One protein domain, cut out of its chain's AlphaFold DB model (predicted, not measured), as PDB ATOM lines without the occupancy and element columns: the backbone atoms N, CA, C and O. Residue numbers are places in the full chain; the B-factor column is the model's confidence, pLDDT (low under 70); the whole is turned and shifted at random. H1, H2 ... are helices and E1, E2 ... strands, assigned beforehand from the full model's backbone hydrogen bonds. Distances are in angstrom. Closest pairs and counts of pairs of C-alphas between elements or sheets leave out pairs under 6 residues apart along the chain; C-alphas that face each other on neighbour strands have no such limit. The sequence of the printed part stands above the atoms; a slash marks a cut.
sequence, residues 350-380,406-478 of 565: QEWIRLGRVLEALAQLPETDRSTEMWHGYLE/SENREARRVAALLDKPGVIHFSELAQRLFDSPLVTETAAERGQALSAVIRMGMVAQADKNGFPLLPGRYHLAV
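What this domain is: This is residues 350 to 380 and 406 to 478 of the 565 residues of the protein "Dbp" of Candidatus Accumulibacter aalborgensis (UniProt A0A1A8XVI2). One long helix, H5, runs through the middle of this domain; the hairpin of H1 and H2 packs on one side of it through H1, and the hairpin of H3 and H4 crosses it on the other. Past H5 a long loop, residues 460 to 471, leads into a single strand, E1, which begins next to H5 and runs outward to the last printed residue. The printed part has 104 residues, with five named helices and one named strand in the order H1, H2, H3, H4, H5, E1, and its class is mostly helix. It is compact, with a radius of gyration of the C-alphas of 14.6 A and spans of 39 by 33 by 32 A.

How they stand to each other: H1, residues 350 to 364, and H2, residues 372 to 380, form a helical hairpin: they touch, the closest C-alphas being those of Val 358 and Tyr 378, 5.5 A apart, and run opposite ways at a steep tilt of 45 degrees. H3, residues 409 to 418, and H4, residues 426 to 434, form another, with C-alphas 410 and 433 closest at 6.9 A and a steep tilt of 42 degrees, opposite ways. H5, residues 443 to 459, is the hub, the helix that touches most others. It touches H1 with 21 pairs of C-alphas within 8 A, Gly 356 and Ala 452 being closest at 4.5 A, and the two run the same way at a steep tilt of 47 degrees. With residues 443 to 450 alone it touches H4, about perpendicular at 89 degrees, closest at the C-alphas of Ala 430 and Arg 446, 5.6 A. With residues 453 to 457 alone it touches H3, also about perpendicular at 89 degrees, closest at the C-alphas of Ala 411 and Val 453, 6.0 A. The helix packing is mostly crossed, with no touching pair at a shallow tilt. H2 is apart from H3, H4 and H5. E1, residues 472 to 478, pairs with no named strand and is apart from H1, H2, H3 and H4; its closest C-alpha to H5 is that of Gly 472, 6.1 A from that of Ile 454. In H1, H2, H3, H4 and H5, every O i to N i+4 pair is within hydrogen-bond range.

Where its parts are: H1 begins at C-alpha 350, (-38.732, -14.193, -25.712), and is 21.9 A long. H2 and H4 have 9 residues each, H3 has 10. H5 runs 24.4 A, from C-alpha 443 at (-40.971, -26.387, -27.458) to Val 459. E1 is 19.3 A long and ends at C-alpha 478, (-46.693, -34.320, -48.348).

The domain as a whole: The C-alphas farthest apart, those of Thr 368 and Pro 437, are 43.7 A apart. Residues 381 to 405 are not printed, and C-alphas 380 and 406 are 22.5 A apart across this cut. The link from H5 to E1 is long, with 12 residues. The mean pLDDT of the printed part is 89.0; residues 436 to 439 and 464 to 465 are under 70.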
ATOM      1  N   GLN A 350     -37.659 -15.193 -25.701       93.31
ATOM      2  CA  GLN A 350     -38.732 -14.193 -25.712       93.31
ATOM      3  C   GLN A 350     -38.377 -12.955 -26.541       93.31
ATOM      4  O   GLN A 350     -39.232 -12.418 -27.246       93.31
ATOM      5  N   GLU A 351     -37.119 -12.517 -26.511       95.19
ATOM      6  CA  GLU A 351     -36.660 -11.406 -27.350       95.19
ATOM      7  C   GLU A 351     -36.682 -11.778 -28.834       95.19
ATOM      8  O   GLU A 351     -37.146 -10.985 -29.650       95.19
ATOM      9  N   TRP A 352     -36.279 -13.002 -29.190       95.75
ATOM     10  CA  TRP A 352     -36.409 -13.510 -30.558       95.75
ATOM     11  C   TRP A 352     -37.864 -13.603 -31.017       95.75
ATOM     12  O   TRP A 352     -38.163 -13.245 -32.154       95.75
ATOM     13  N   ILE A 353     -38.785 -14.027 -30.148       94.19
ATOM     14  CA  ILE A 353     -40.222 -14.055 -30.461       94.19
ATOM     15  C   ILE A 353     -40.743 -12.640 -30.742       94.19
ATOM     16  O   ILE A 353     -41.438 -12.433 -31.738       94.19
ATOM     17  N   ARG A 354     -40.391 -11.654 -29.905       95.56
ATOM     18  CA  ARG A 354     -40.744 -10.240 -30.133       95.56
ATOM     19  C   ARG A 354     -40.144  -9.725 -31.445       95.56
ATOM     20  O   ARG A 354     -40.849  -9.105 -32.235       95.56
ATOM     21  N   LEU A 355     -38.890 -10.068 -31.733       95.94
ATOM     22  CA  LEU A 355     -38.209  -9.671 -32.965       95.94
ATOM     23  C   LEU A 355     -38.845 -10.312 -34.205       95.94
ATOM     24  O   LEU A 355     -38.932  -9.692 -35.260       95.94
ATOM     25  N   GLY A 356     -39.363 -11.534 -34.076       94.56
ATOM     26  CA  GLY A 356     -40.162 -12.182 -35.112       94.56
ATOM     27  C   GLY A 356     -41.407 -11.376 -35.497       94.56
ATOM     28  O   GLY A 356     -41.733 -11.317 -36.683       94.56
ATOM     29  N   ARG A 357     -42.057 -10.711 -34.528       94.56
ATOM     30  CA  ARG A 357     -43.213  -9.824 -34.765       94.56
ATOM     31  C   ARG A 357     -42.802  -8.528 -35.462       94.56
ATOM     32  O   ARG A 357     -43.456  -8.140 -36.422       94.56
ATOM     33  N   VAL A 358     -41.667  -7.940 -35.073       95.06
ATOM     34  CA  VAL A 358     -41.058  -6.790 -35.776       95.06
ATOM     35  C   VAL A 358     -40.815  -7.123 -37.253       95.06
ATOM     36  O   VAL A 358     -41.216  -6.379 -38.145       95.06
ATOM     37  N   LEU A 359     -40.206  -8.281 -37.530       93.88
ATOM     38  CA  LEU A 359     -39.967  -8.751 -38.899       93.88
ATOM     39  C   LEU A 359     -41.265  -9.010 -39.671       93.88
ATOM     40  O   LEU A 359     -41.301  -8.867 -40.893       93.88
ATOM     41  N   GLU A 360     -42.323  -9.432 -38.982       92.12
ATOM     42  CA  GLU A 360     -43.641  -9.613 -39.578       92.12
ATOM     43  C   GLU A 360     -44.287  -8.288 -39.960       92.12
ATOM     44  O   GLU A 360     -44.762  -8.180 -41.090       92.12
ATOM     45  N   ALA A 361     -44.228  -7.288 -39.080       92.50
ATOM     46  CA  ALA A 361     -44.717  -5.941 -39.344       92.50
ATOM     47  C   ALA A 361     -43.970  -5.294 -40.521       92.50
ATOM     48  O   ALA A 361     -44.599  -4.860 -41.486       92.50
ATOM     49  N   LEU A 362     -42.632  -5.352 -40.525       91.62
ATOM     50  CA  LEU A 362     -41.817  -4.846 -41.637       91.62
ATOM     51  C   LEU A 362     -42.129  -5.523 -42.975       91.62
ATOM     52  O   LEU A 362     -42.084  -4.880 -44.024       91.62
ATOM     53  N   ALA A 363     -42.445  -6.818 -42.966       90.19
ATOM     54  CA  ALA A 363     -42.768  -7.540 -44.192       90.19
ATOM     55  C   ALA A 363     -44.100  -7.102 -44.822       90.19
ATOM     56  O   ALA A 363     -44.271  -7.304 -46.022       90.19
ATOM     57  N   GLN A 364     -45.014  -6.500 -44.047       91.19
ATOM     58  CA  GLN A 364     -46.261  -5.928 -44.571       91.19
ATOM     59  C   GLN A 364     -46.047  -4.594 -45.293       91.19
ATOM     60  O   GLN A 364     -46.908  -4.174 -46.065       91.19
ATOM     61  N   LEU A 365     -44.910  -3.931 -45.067       90.25
ATOM     62  CA  LEU A 365     -44.574  -2.692 -45.758       90.25
ATOM     63  C   LEU A 365     -44.063  -2.970 -47.182       90.25
ATOM     64  O   LEU A 365     -43.340  -3.962 -47.394       90.25
ATOM     65  N   PRO A 366     -44.363  -2.073 -48.144       89.62
ATOM     66  CA  PRO A 366     -43.652  -2.014 -49.416       89.62
ATOM     67  C   PRO A 366     -42.141  -1.957 -49.185       89.62
ATOM     68  O   PRO A 366     -41.671  -1.329 -48.240       89.62
ATOM     69  N   GLU A 367     -41.351  -2.591 -50.052       83.75
ATOM     70  CA  GLU A 367     -39.889  -2.616 -49.882       83.75
ATOM     71  C   GLU A 367     -39.246  -1.225 -49.845       83.75
ATOM     72  O   GLU A 367     -38.208  -1.061 -49.212       83.75
ATOM     73  N   THR A 368     -39.844  -0.238 -50.518       86.12
ATOM     74  CA  THR A 368     -39.386   1.162 -50.528       86.12
ATOM     75  C   THR A 368     -39.492   1.836 -49.167       86.12
ATOM     76  O   THR A 368     -38.766   2.792 -48.915       86.12
ATOM     77  N   ASP A 369     -40.356   1.316 -48.300       89.38
ATOM     78  CA  ASP A 369     -40.725   1.945 -47.034       89.38
ATOM     79  C   ASP A 369     -40.025   1.254 -45.850       89.38
ATOM     80  O   ASP A 369     -40.153   1.667 -44.699       89.38
ATOM     81  N   ARG A 370     -39.258   0.187 -46.115       90.44
ATOM     82  CA  ARG A 370     -38.490  -0.549 -45.101       90.44
ATOM     83  C   ARG A 370     -37.212   0.214 -44.747       90.44
ATOM     84  O   ARG A 370     -36.139  -0.080 -45.273       90.44
ATOM     85  N   SER A 371     -37.339   1.181 -43.846       92.56
ATOM     86  CA  SER A 371     -36.244   2.020 -43.351       92.56
ATOM     87  C   SER A 371     -35.792   1.638 -41.935       92.56
ATOM     88  O   SER A 371     -36.453   0.875 -41.224       92.56
ATOM     89  N   THR A 372     -34.652   2.189 -41.510       93.69
ATOM     90  CA  THR A 372     -34.184   2.105 -40.119       93.69
ATOM     91  C   THR A 372     -35.138   2.797 -39.146       93.69
ATOM     92  O   THR A 372     -35.363   2.262 -38.067       93.69
ATOM     93  N   GLU A 373     -35.794   3.885 -39.559       93.31
ATOM     94  CA  GLU A 373     -36.839   4.562 -38.778       93.31
ATOM     95  C   GLU A 373     -38.031   3.637 -38.485       93.31
ATOM     96  O   GLU A 373     -38.423   3.480 -37.330       93.31
ATOM     97  N   MET A 374     -38.555   2.943 -39.504       94.19
ATOM     98  CA  MET A 374     -39.640   1.971 -39.304       94.19
ATOM     99  C   MET A 374     -39.195   0.807 -38.414       94.19
ATOM    100  O   MET A 374     -39.950   0.347 -37.559       94.19
ATOM    101  N   TRP A 375     -37.959   0.332 -38.591       94.94
ATOM    102  CA  TRP A 375     -37.372  -0.687 -37.722       94.94
ATOM    103  C   TRP A 375     -37.328  -0.237 -36.254       94.94
ATOM    104  O   TRP A 375     -37.753  -0.997 -35.385       94.94
ATOM    105  N   HIS A 376     -36.873   0.986 -35.971       94.69
ATOM    106  CA  HIS A 376     -36.843   1.543 -34.615       94.69
ATOM    107  C   HIS A 376     -38.244   1.677 -34.013       94.69
ATOM    108  O   HIS A 376     -38.450   1.228 -32.886       94.69
ATOM    109  N   GLY A 377     -39.212   2.185 -34.781       94.56
ATOM    110  CA  GLY A 377     -40.607   2.293 -34.342       94.56
ATOM    111  C   GLY A 377     -41.204   0.938 -33.946       94.56
ATOM    112  O   GLY A 377     -41.769   0.793 -32.864       94.56
ATOM    113  N   TYR A 378     -40.992  -0.105 -34.754       95.62
ATOM    114  CA  TYR A 378     -41.473  -1.446 -34.409       95.62
ATOM    115  C   TYR A 378     -40.726  -2.081 -33.229       95.62
ATOM    116  O   TYR A 378     -41.320  -2.861 -32.481       95.62
ATOM    117  N   LEU A 379     -39.437  -1.776 -33.030       95.81
ATOM    118  CA  LEU A 379     -38.720  -2.208 -31.825       95.81
ATOM    119  C   LEU A 379     -39.312  -1.572 -30.558       95.81
ATOM    120  O   LEU A 379     -39.427  -2.262 -29.544       95.81
ATOM    121  N   GLU A 380     -39.695  -0.295 -30.616       94.69
ATOM    122  CA  GLU A 380     -40.385   0.412 -29.529       94.69
ATOM    123  C   GLU A 380     -41.757  -0.206 -29.234       94.69
ATOM    124  O   GLU A 380     -42.028  -0.581 -28.091       94.69
ATOM    125  N   SER A 406     -24.657 -10.626 -38.166       94.56
ATOM    126  CA  SER A 406     -23.427 -11.412 -38.316       94.56
ATOM    127  C   SER A 406     -22.626 -11.550 -37.017       94.56
ATOM    128  O   SER A 406     -21.813 -12.463 -36.909       94.56
ATOM    129  N   GLU A 407     -22.870 -10.688 -36.025       95.31
ATOM    130  CA  GLU A 407     -22.291 -10.743 -34.675       95.31
ATOM    131  C   GLU A 407     -23.225 -11.450 -33.673       95.31
ATOM    132  O   GLU A 407     -22.891 -11.598 -32.501       95.31
ATOM    133  N   ASN A 408     -24.411 -11.901 -34.096       95.94
ATOM    134  CA  ASN A 408     -25.336 -12.578 -33.197       95.94
ATOM    135  C   ASN A 408     -24.959 -14.058 -32.992       95.94
ATOM    136  O   ASN A 408     -24.765 -14.813 -33.951       95.94
ATOM    137  N   ARG A 409     -24.926 -14.487 -31.726       94.69
ATOM    138  CA  ARG A 409     -24.556 -15.850 -31.323       94.69
ATOM    139  C   ARG A 409     -25.501 -16.912 -31.884       94.69
ATOM    140  O   ARG A 409     -25.039 -17.956 -32.345       94.69
ATOM    141  N   GLU A 410     -26.811 -16.675 -31.854       95.12
ATOM    142  CA  GLU A 410     -27.803 -17.648 -32.319       95.12
ATOM    143  C   GLU A 410     -27.730 -17.845 -33.839       95.12
ATOM    144  O   GLU A 410     -27.682 -18.984 -34.301       95.12
ATOM    145  N   ALA A 411     -27.624 -16.763 -34.616       94.44
ATOM    146  CA  ALA A 411     -27.463 -16.806 -36.069       94.44
ATOM    147  C   ALA A 411     -26.187 -17.562 -36.482       94.44
ATOM    148  O   ALA A 411     -26.239 -18.451 -37.333       94.44
ATOM    149  N   ARG A 412     -25.055 -17.280 -35.820       93.12
ATOM    150  CA  ARG A 412     -23.788 -18.008 -36.016       93.12
ATOM    151  C   ARG A 412     -23.910 -19.491 -35.685       93.12
ATOM    152  O   ARG A 412     -23.442 -20.337 -36.444       93.12
ATOM    153  N   ARG A 413     -24.562 -19.822 -34.569       92.69
ATOM    154  CA  ARG A 413     -24.749 -21.212 -34.138       92.69
ATOM    155  C   ARG A 413     -25.670 -21.977 -35.087       92.69
ATOM    156  O   ARG A 413     -25.364 -23.123 -35.402       92.69
ATOM    157  N   VAL A 414     -26.744 -21.358 -35.587       93.44
ATOM    158  CA  VAL A 414     -27.592 -21.952 -36.635       93.44
ATOM    159  C   VAL A 414     -26.781 -22.201 -37.902       93.44
ATOM    160  O   VAL A 414     -26.821 -23.310 -38.425       93.44
ATOM    161  N   ALA A 415     -26.004 -21.218 -38.360       91.62
ATOM    162  CA  ALA A 415     -25.160 -21.372 -39.540       91.62
ATOM    163  C   ALA A 415     -24.161 -22.528 -39.390       91.62
ATOM    164  O   ALA A 415     -24.063 -23.364 -40.280       91.62
ATOM    165  N   ALA A 416     -23.491 -22.638 -38.239       89.94
ATOM    166  CA  ALA A 416     -22.558 -23.729 -37.954       89.94
ATOM    167  C   ALA A 416     -23.243 -25.107 -37.862       89.94
ATOM    168  O   ALA A 416     -22.673 -26.115 -38.275       89.94
ATOM    169  N   LEU A 417     -24.465 -25.170 -37.320       90.62
ATOM    170  CA  LEU A 417     -25.243 -26.413 -37.260       90.62
ATOM    171  C   LEU A 417     -25.719 -26.859 -38.649       90.62
ATOM    172  O   LEU A 417     -25.775 -28.062 -38.897       90.62
ATOM    173  N   LEU A 418     -26.032 -25.910 -39.535       89.50
ATOM    174  CA  LEU A 418     -26.521 -26.159 -40.894       89.50
ATOM    175  C   LEU A 418     -25.422 -26.239 -41.968       89.50
ATOM    176  O   LEU A 418     -25.729 -26.573 -43.106       89.50
ATOM    177  N   ASP A 419     -24.160 -25.952 -41.636       84.12
ATOM    178  CA  ASP A 419     -23.024 -26.058 -42.571       84.12
ATOM    179  C   ASP A 419     -22.740 -27.513 -42.992       84.12
ATOM    180  O   ASP A 419     -22.124 -27.793 -44.020       84.12
ATOM    181  N   LYS A 420     -23.227 -28.484 -42.211       77.12
ATOM    182  CA  LYS A 420     -23.081 -29.903 -42.538       77.12
ATOM    183  C   LYS A 420     -24.022 -30.302 -43.685       77.12
ATOM    184  O   LYS A 420     -25.180 -29.890 -43.679       77.12
ATOM    185  N   PRO A 421     -23.577 -31.160 -44.627       70.88
ATOM    186  CA  PRO A 421     -24.445 -31.683 -45.676       70.88
ATOM    187  C   PRO A 421     -25.678 -32.381 -45.093       70.88
ATOM    188  O   PRO A 421     -25.551 -33.223 -44.203       70.88
ATOM    189  N   GLY A 422     -26.856 -32.063 -45.631       80.75
ATOM    190  CA  GLY A 422     -28.121 -32.699 -45.271       80.75
ATOM    191  C   GLY A 422     -29.172 -31.717 -44.760       80.75
ATOM    192  O   GLY A 422     -29.057 -30.504 -44.912       80.75
ATOM    193  N   VAL A 423     -30.219 -32.282 -44.168       89.69
ATOM    194  CA  VAL A 423     -31.344 -31.554 -43.576       89.69
ATOM    195  C   VAL A 423     -31.445 -31.898 -42.091       89.69
ATOM    196  O   VAL A 423     -31.132 -33.019 -41.694       89.69
ATOM    197  N   ILE A 424     -31.892 -30.951 -41.265       93.06
ATOM    198  CA  ILE A 424     -32.133 -31.160 -39.827       93.06
ATOM    199  C   ILE A 424     -33.614 -30.930 -39.542       93.06
ATOM    200  O   ILE A 424     -34.204 -29.989 -40.074       93.06
ATOM    201  N   HIS A 425     -34.230 -31.762 -38.699       93.12
ATOM    202  CA  HIS A 425     -35.614 -31.532 -38.292       93.12
ATOM    203  C   HIS A 425     -35.723 -30.212 -37.510       93.12
ATOM    204  O   HIS A 425     -34.919 -29.930 -36.620       93.12
ATOM    205  N   PHE A 426     -36.712 -29.376 -37.820       93.00
ATOM    206  CA  PHE A 426     -36.780 -28.007 -37.295       93.00
ATOM    207  C   PHE A 426     -36.858 -27.960 -35.760       93.00
ATOM    208  O   PHE A 426     -36.192 -27.141 -35.128       93.00
ATOM    209  N   SER A 427     -37.612 -28.875 -35.139       90.25
ATOM    210  CA  SER A 427     -37.688 -28.964 -33.671       90.25
ATOM    211  C   SER A 427     -36.371 -29.415 -33.027       90.25
ATOM    212  O   SER A 427     -36.023 -28.927 -31.954       90.25
ATOM    213  N   GLU A 428     -35.613 -30.289 -33.693       93.00
ATOM    214  CA  GLU A 428     -34.296 -30.743 -33.241       93.00
ATOM    215  C   GLU A 428     -33.288 -29.589 -33.289       93.00
ATOM    216  O   GLU A 428     -32.531 -29.381 -32.340       93.00
ATOM    217  N   LEU A 429     -33.316 -28.787 -34.360       94.00
ATOM    218  CA  LEU A 429     -32.484 -27.591 -34.464       94.00
ATOM    219  C   LEU A 429     -32.832 -26.568 -33.374       94.00
ATOM    220  O   LEU A 429     -31.929 -26.028 -32.735       94.00
ATOM    221  N   ALA A 430     -34.125 -26.335 -33.127       92.94
ATOM    222  CA  ALA A 430     -34.586 -25.399 -32.102       92.94
ATOM    223  C   ALA A 430     -34.141 -25.839 -30.703       92.94
ATOM    224  O   ALA A 430     -33.686 -25.019 -29.906       92.94
ATOM    225  N   GLN A 431     -34.223 -27.143 -30.421       90.88
ATOM    226  CA  GLN A 431     -33.716 -27.715 -29.183       90.88
ATOM    227  C   GLN A 431     -32.207 -27.497 -29.060       90.88
ATOM    228  O   GLN A 431     -31.765 -26.906 -28.087       90.88
ATOM    229  N   ARG A 432     -31.412 -27.876 -30.068       92.38
ATOM    230  CA  ARG A 432     -29.947 -27.708 -30.033       92.38
ATOM    231  C   ARG A 432     -29.503 -26.256 -29.874       92.38
ATOM    232  O   ARG A 432     -28.463 -26.007 -29.264       92.38
ATOM    233  N   LEU A 433     -30.246 -25.310 -30.446       93.06
ATOM    234  CA  LEU A 433     -29.922 -23.887 -30.399       93.06
ATOM    235  C   LEU A 433     -30.156 -23.285 -29.010       93.06
ATOM    236  O   LEU A 433     -29.293 -22.553 -28.523       93.06
ATOM    237  N   PHE A 434     -31.292 -23.609 -28.390       90.62
ATOM    238  CA  PHE A 434     -31.756 -22.983 -27.149       90.62
ATOM    239  C   PHE A 434     -31.662 -23.887 -25.909       90.62
ATOM    240  O   PHE A 434     -32.098 -23.466 -24.841       90.62
ATOM    241  N   ASP A 435     -31.108 -25.103 -26.010       77.94
ATOM    242  CA  ASP A 435     -30.969 -25.989 -24.847       77.94
ATOM    243  C   ASP A 435     -30.069 -25.350 -23.782       77.94
ATOM    244  O   ASP A 435     -28.900 -25.029 -24.028       77.94
ATOM    245  N   SER A 436     -30.632 -25.176 -22.589       68.50
ATOM    246  CA  SER A 436     -29.972 -24.634 -21.406       68.50
ATOM    247  C   SER A 436     -30.488 -25.387 -20.179       68.50
ATOM    248  O   SER A 436     -31.690 -25.582 -20.075       68.50
ATOM    249  N   PRO A 437     -29.649 -25.779 -19.208       55.59
ATOM    250  CA  PRO A 437     -30.091 -26.540 -18.033       55.59
ATOM    251  C   PRO A 437     -31.123 -25.828 -17.126       55.59
ATOM    252  O   PRO A 437     -31.606 -26.432 -16.174       55.59
ATOM    253  N   LEU A 438     -31.476 -24.571 -17.416       62.53
ATOM    254  CA  LEU A 438     -32.438 -23.740 -16.681       62.53
ATOM    255  C   LEU A 438     -33.770 -23.523 -17.443       62.53
ATOM    256  O   LEU A 438     -34.414 -22.498 -17.238       62.53
ATOM    257  N   VAL A 439     -34.163 -24.439 -18.345       63.69
ATOM    258  CA  VAL A 439     -35.324 -24.274 -19.254       63.69
ATOM    259  C   VAL A 439     -36.611 -23.887 -18.513       63.69
ATOM    260  O   VAL A 439     -37.103 -24.648 -17.679       63.69
ATOM    261  N   THR A 440     -37.216 -22.762 -18.900       71.44
ATOM    262  CA  THR A 440     -38.612 -22.421 -18.562       71.44
ATOM    263  C   THR A 440     -39.517 -22.380 -19.796       71.44
ATOM    264  O   THR A 440     -40.738 -22.431 -19.663       71.44
ATOM    265  N   GLU A 441     -38.942 -22.345 -20.999       82.62
ATOM    266  CA  GLU A 441     -39.657 -22.160 -22.258       82.62
ATOM    267  C   GLU A 441     -40.148 -23.478 -22.880       82.62
ATOM    268  O   GLU A 441     -39.499 -24.532 -22.844       82.62
ATOM    269  N   THR A 442     -41.302 -23.409 -23.533       88.56
ATOM    270  CA  THR A 442     -41.933 -24.522 -24.246       88.56
ATOM    271  C   THR A 442     -41.237 -24.826 -25.580       88.56
ATOM    272  O   THR A 442     -40.539 -23.998 -26.168       88.56
ATOM    273  N   ALA A 443     -41.461 -26.030 -26.121       86.31
ATOM    274  CA  ALA A 443     -40.971 -26.387 -27.458       86.31
ATOM    275  C   ALA A 443     -41.532 -25.464 -28.560       86.31
ATOM    276  O   ALA A 443     -40.833 -25.165 -29.527       86.31
ATOM    277  N   ALA A 444     -42.768 -24.982 -28.390       86.75
ATOM    278  CA  ALA A 444     -43.401 -24.043 -29.309       86.75
ATOM    279  C   ALA A 444     -42.682 -22.684 -29.321       86.75
ATOM    280  O   ALA A 444     -42.398 -22.152 -30.394       86.75
ATOM    281  N   GLU A 445     -42.323 -22.155 -28.149       90.38
ATOM    282  CA  GLU A 445     -41.581 -20.894 -28.023       90.38
ATOM    283  C   GLU A 445     -40.183 -20.993 -28.642       90.38
ATOM    284  O   GLU A 445     -39.796 -20.125 -29.425       90.38
ATOM    285  N   ARG A 446     -39.456 -22.093 -28.398       91.25
ATOM    286  CA  ARG A 446     -38.168 -22.347 -29.070       91.25
ATOM    287  C   ARG A 446     -38.311 -22.400 -30.591       91.25
ATOM    288  O   ARG A 446     -37.465 -21.865 -31.305       91.25
ATOM    289  N   GLY A 447     -39.381 -23.018 -31.091       91.25
ATOM    290  CA  GLY A 447     -39.685 -23.061 -32.522       91.25
ATOM    291  C   GLY A 447     -39.948 -21.672 -33.115       91.25
ATOM    292  O   GLY A 447     -39.403 -21.341 -34.167       91.25
ATOM    293  N   GLN A 448     -40.725 -20.832 -32.427       91.75
ATOM    294  CA  GLN A 448     -40.973 -19.446 -32.842       91.75
ATOM    295  C   GLN A 448     -39.688 -18.608 -32.844       91.75
ATOM    296  O   GLN A 448     -39.433 -17.883 -33.806       91.75
ATOM    297  N   ALA A 449     -38.849 -18.752 -31.816       94.12
ATOM    298  CA  ALA A 449     -37.564 -18.067 -31.752       94.12
ATOM    299  C   ALA A 449     -36.621 -18.505 -32.885       94.12
ATOM    300  O   ALA A 449     -36.054 -17.655 -33.565       94.12
ATOM    301  N   LEU A 450     -36.509 -19.812 -33.167       94.69
ATOM    302  CA  LEU A 450     -35.713 -20.309 -34.298       94.69
ATOM    303  C   LEU A 450     -36.230 -19.756 -35.635       94.69
ATOM    304  O   LEU A 450     -35.437 -19.363 -36.491       94.69
ATOM    305  N   SER A 451     -37.554 -19.692 -35.803       93.62
ATOM    306  CA  SER A 451     -38.177 -19.101 -36.991       93.62
ATOM    307  C   SER A 451     -37.756 -17.642 -37.175       93.62
ATOM    308  O   SER A 451     -37.483 -17.228 -38.300       93.62
ATOM    309  N   ALA A 452     -37.667 -16.869 -36.088       94.56
ATOM    310  CA  ALA A 452     -37.205 -15.485 -36.125       94.56
ATOM    311  C   ALA A 452     -35.707 -15.374 -36.458       94.56
ATOM    312  O   ALA A 452     -35.338 -14.519 -37.260       94.56
ATOM    313  N   VAL A 453     -34.860 -16.265 -35.922       95.56
ATOM    314  CA  VAL A 453     -33.418 -16.316 -36.238       95.56
ATOM    315  C   VAL A 453     -33.192 -16.546 -37.733       95.56
ATOM    316  O   VAL A 453     -32.470 -15.785 -38.377       95.56
ATOM    317  N   ILE A 454     -33.833 -17.570 -38.308       93.81
ATOM    318  CA  ILE A 454     -33.683 -17.892 -39.735       93.81
ATOM    319  C   ILE A 454     -34.261 -16.767 -40.599       93.81
ATOM    320  O   ILE A 454     -33.624 -16.344 -41.561       93.81
ATOM    321  N   ARG A 455     -35.434 -16.225 -40.239       92.50
ATOM    322  CA  ARG A 455     -36.049 -15.111 -40.974       92.50
ATOM    323  C   ARG A 455     -35.175 -13.858 -40.960       92.50
ATOM    324  O   ARG A 455     -35.030 -13.226 -42.000       92.50
ATOM    325  N   MET A 456     -34.576 -13.520 -39.818       94.56
ATOM    326  CA  MET A 456     -33.608 -12.426 -39.727       94.56
ATOM    327  C   MET A 456     -32.439 -12.671 -40.679       94.56
ATOM    328  O   MET A 456     -32.107 -11.807 -41.480       94.56
ATOM    329  N   GLY A 457     -31.885 -13.885 -40.662       92.75
ATOM    330  CA  GLY A 457     -30.845 -14.319 -41.589       92.75
ATOM    331  C   GLY A 457     -31.189 -14.140 -43.070       92.75
ATOM    332  O   GLY A 457     -30.321 -13.768 -43.854       92.75
ATOM    333  N   MET A 458     -32.449 -14.377 -43.446       90.06
ATOM    334  CA  MET A 458     -32.944 -14.220 -44.817       90.06
ATOM    335  C   MET A 458     -33.164 -12.757 -45.226       90.06
ATOM    336  O   MET A 458     -33.022 -12.439 -46.402       90.06
ATOM    337  N   VAL A 459     -33.533 -11.882 -44.284       90.44
ATOM    338  CA  VAL A 459     -33.787 -10.446 -44.535       90.44
ATOM    339  C   VAL A 459     -32.504  -9.613 -44.440       90.44
ATOM    340  O   VAL A 459     -32.390  -8.567 -45.072       90.44
ATOM    341  N   ALA A 460     -31.529 -10.070 -43.658       92.12
ATOM    342  CA  ALA A 460     -30.252  -9.408 -43.449       92.12
ATOM    343  C   ALA A 460     -29.353  -9.548 -44.693       92.12
ATOM    344  O   ALA A 460     -28.675 -10.562 -44.875       92.12
ATOM    345  N   GLN A 461     -29.374  -8.533 -45.558       89.25
ATOM    346  CA  GLN A 461     -28.703  -8.520 -46.862       89.25
ATOM    347  C   GLN A 461     -28.272  -7.085 -47.221       89.25
ATOM    348  O   GLN A 461     -29.096  -6.172 -47.196       89.25
ATOM    349  N   ALA A 462     -26.999  -6.861 -47.560       84.25
ATOM    350  CA  ALA A 462     -26.475  -5.517 -47.838       84.25
ATOM    351  C   ALA A 462     -26.912  -4.926 -49.188       84.25
ATOM    352  O   ALA A 462     -27.078  -3.717 -49.302       84.25
ATOM    353  N   ASP A 463     -27.091  -5.757 -50.211       78.44
ATOM    354  CA  ASP A 463     -27.575  -5.356 -51.540       78.44
ATOM    355  C   ASP A 463     -28.765  -6.246 -51.894       78.44
ATOM    356  O   ASP A 463     -28.721  -7.444 -51.636       78.44
ATOM    357  N   LYS A 464     -29.792  -5.704 -52.553       69.31
ATOM    358  CA  LYS A 464     -30.920  -6.474 -53.102       69.31
ATOM    359  C   LYS A 464     -30.471  -7.654 -53.972       69.31
ATOM    360  O   LYS A 464     -31.144  -8.679 -54.026       69.31
ATOM    361  N   ASN A 465     -29.339  -7.516 -54.664       66.94
ATOM    362  CA  ASN A 465     -28.747  -8.586 -55.476       66.94
ATOM    363  C   ASN A 465     -27.687  -9.413 -54.734       66.94
ATOM    364  O   ASN A 465     -27.098 -10.317 -55.331       66.94
ATOM    365  N   GLY A 466     -27.410  -9.074 -53.476       71.38
ATOM    366  CA  GLY A 466     -26.449  -9.755 -52.623       71.38
ATOM    367  C   GLY A 466     -26.937 -11.136 -52.201       71.38
ATOM    368  O   GLY A 466     -27.992 -11.608 -52.616       71.38
ATOM    369  N   PHE A 467     -26.182 -11.797 -51.343       80.69
ATOM    370  CA  PHE A 467     -26.589 -13.070 -50.771       80.69
ATOM    371  C   PHE A 467     -26.975 -12.851 -49.303       80.69
ATOM    372  O   PHE A 467     -26.237 -12.158 -48.606       80.69
ATOM    373  N   PRO A 468     -28.120 -13.372 -48.830       89.62
ATOM    374  CA  PRO A 468     -28.557 -13.153 -47.455       89.62
ATOM    375  C   PRO A 468     -27.572 -13.758 -46.452       89.62
ATOM    376  O   PRO A 468     -26.890 -14.743 -46.740       89.62
ATOM    377  N   LEU A 469     -27.536 -13.198 -45.244       91.75
ATOM    378  CA  LEU A 469     -26.635 -13.626 -44.177       91.75
ATOM    379  C   LEU A 469     -26.774 -15.127 -43.865       91.75
ATOM    380  O   LEU A 469     -25.777 -15.827 -43.708       91.75
ATOM    381  N   LEU A 470     -28.011 -15.625 -43.792       89.88
ATOM    382  CA  LEU A 470     -28.325 -17.031 -43.548       89.88
ATOM    383  C   LEU A 470     -29.616 -17.413 -44.295       89.88
ATOM    384  O   LEU A 470     -30.714 -17.247 -43.759       89.88
ATOM    385  N   PRO A 471     -29.521 -17.941 -45.524       84.38
ATOM    386  CA  PRO A 471     -30.688 -18.470 -46.213       84.38
ATOM    387  C   PRO A 471     -31.076 -19.831 -45.653       84.38
ATOM    388  O   PRO A 471     -30.306 -20.793 -45.726       84.38
ATOM    389  N   GLY A 472     -32.302 -19.919 -45.148       84.94
ATOM    390  CA  GLY A 472     -32.940 -21.184 -44.809       84.94
ATOM    391  C   GLY A 472     -33.847 -21.659 -45.938       84.94
ATOM    392  O   GLY A 472     -34.628 -20.879 -46.485       84.94
ATOM    393  N   ARG A 473     -33.783 -22.952 -46.258       86.31
ATOM    394  CA  ARG A 473     -34.808 -23.629 -47.058       86.31
ATOM    395  C   ARG A 473     -35.509 -24.674 -46.213       86.31
ATOM    396  O   ARG A 473     -34.865 -25.520 -45.597       86.31
ATOM    397  N   TYR A 474     -36.834 -24.616 -46.233       89.75
ATOM    398  CA  TYR A 474     -37.685 -25.592 -45.573       89.75
ATOM    399  C   TYR A 474     -38.073 -26.708 -46.539       89.75
ATOM    400  O   TYR A 474     -38.465 -26.449 -47.679       89.75
ATOM    401  N   HIS A 475     -37.977 -27.943 -46.065       90.06
ATOM    402  CA  HIS A 475     -38.404 -29.143 -46.771       90.06
ATOM    403  C   HIS A 475     -39.585 -29.766 -46.049       90.06
ATOM    404  O   HIS A 475     -39.560 -29.959 -44.831       90.06
ATOM    405  N   LEU A 476     -40.609 -30.071 -46.835       91.31
ATOM    406  CA  LEU A 476     -41.847 -30.694 -46.404       91.31
ATOM    407  C   LEU A 476     -42.153 -31.834 -47.360       91.31
ATOM    408  O   LEU A 476     -42.139 -31.634 -48.576       91.31
ATOM    409  N   ALA A 477     -42.450 -33.009 -46.817       89.81
ATOM    410  CA  ALA A 477     -42.954 -34.120 -47.608       89.81
ATOM    411  C   ALA A 477     -44.450 -34.267 -47.344       89.81
ATOM    412  O   ALA A 477     -44.882 -34.473 -46.211       89.81
ATOM    413  N   VAL A 478     -45.244 -34.131 -48.403       90.00
ATOM    414  CA  VAL A 478     -46.693 -34.320 -48.348       90.00
ATOM    415  C   VAL A 478     -47.018 -35.719 -48.835       90.00
ATOM    416  O   VAL A 478     -46.706 -36.070 -49.973       90.00
TER     417      VAL A 478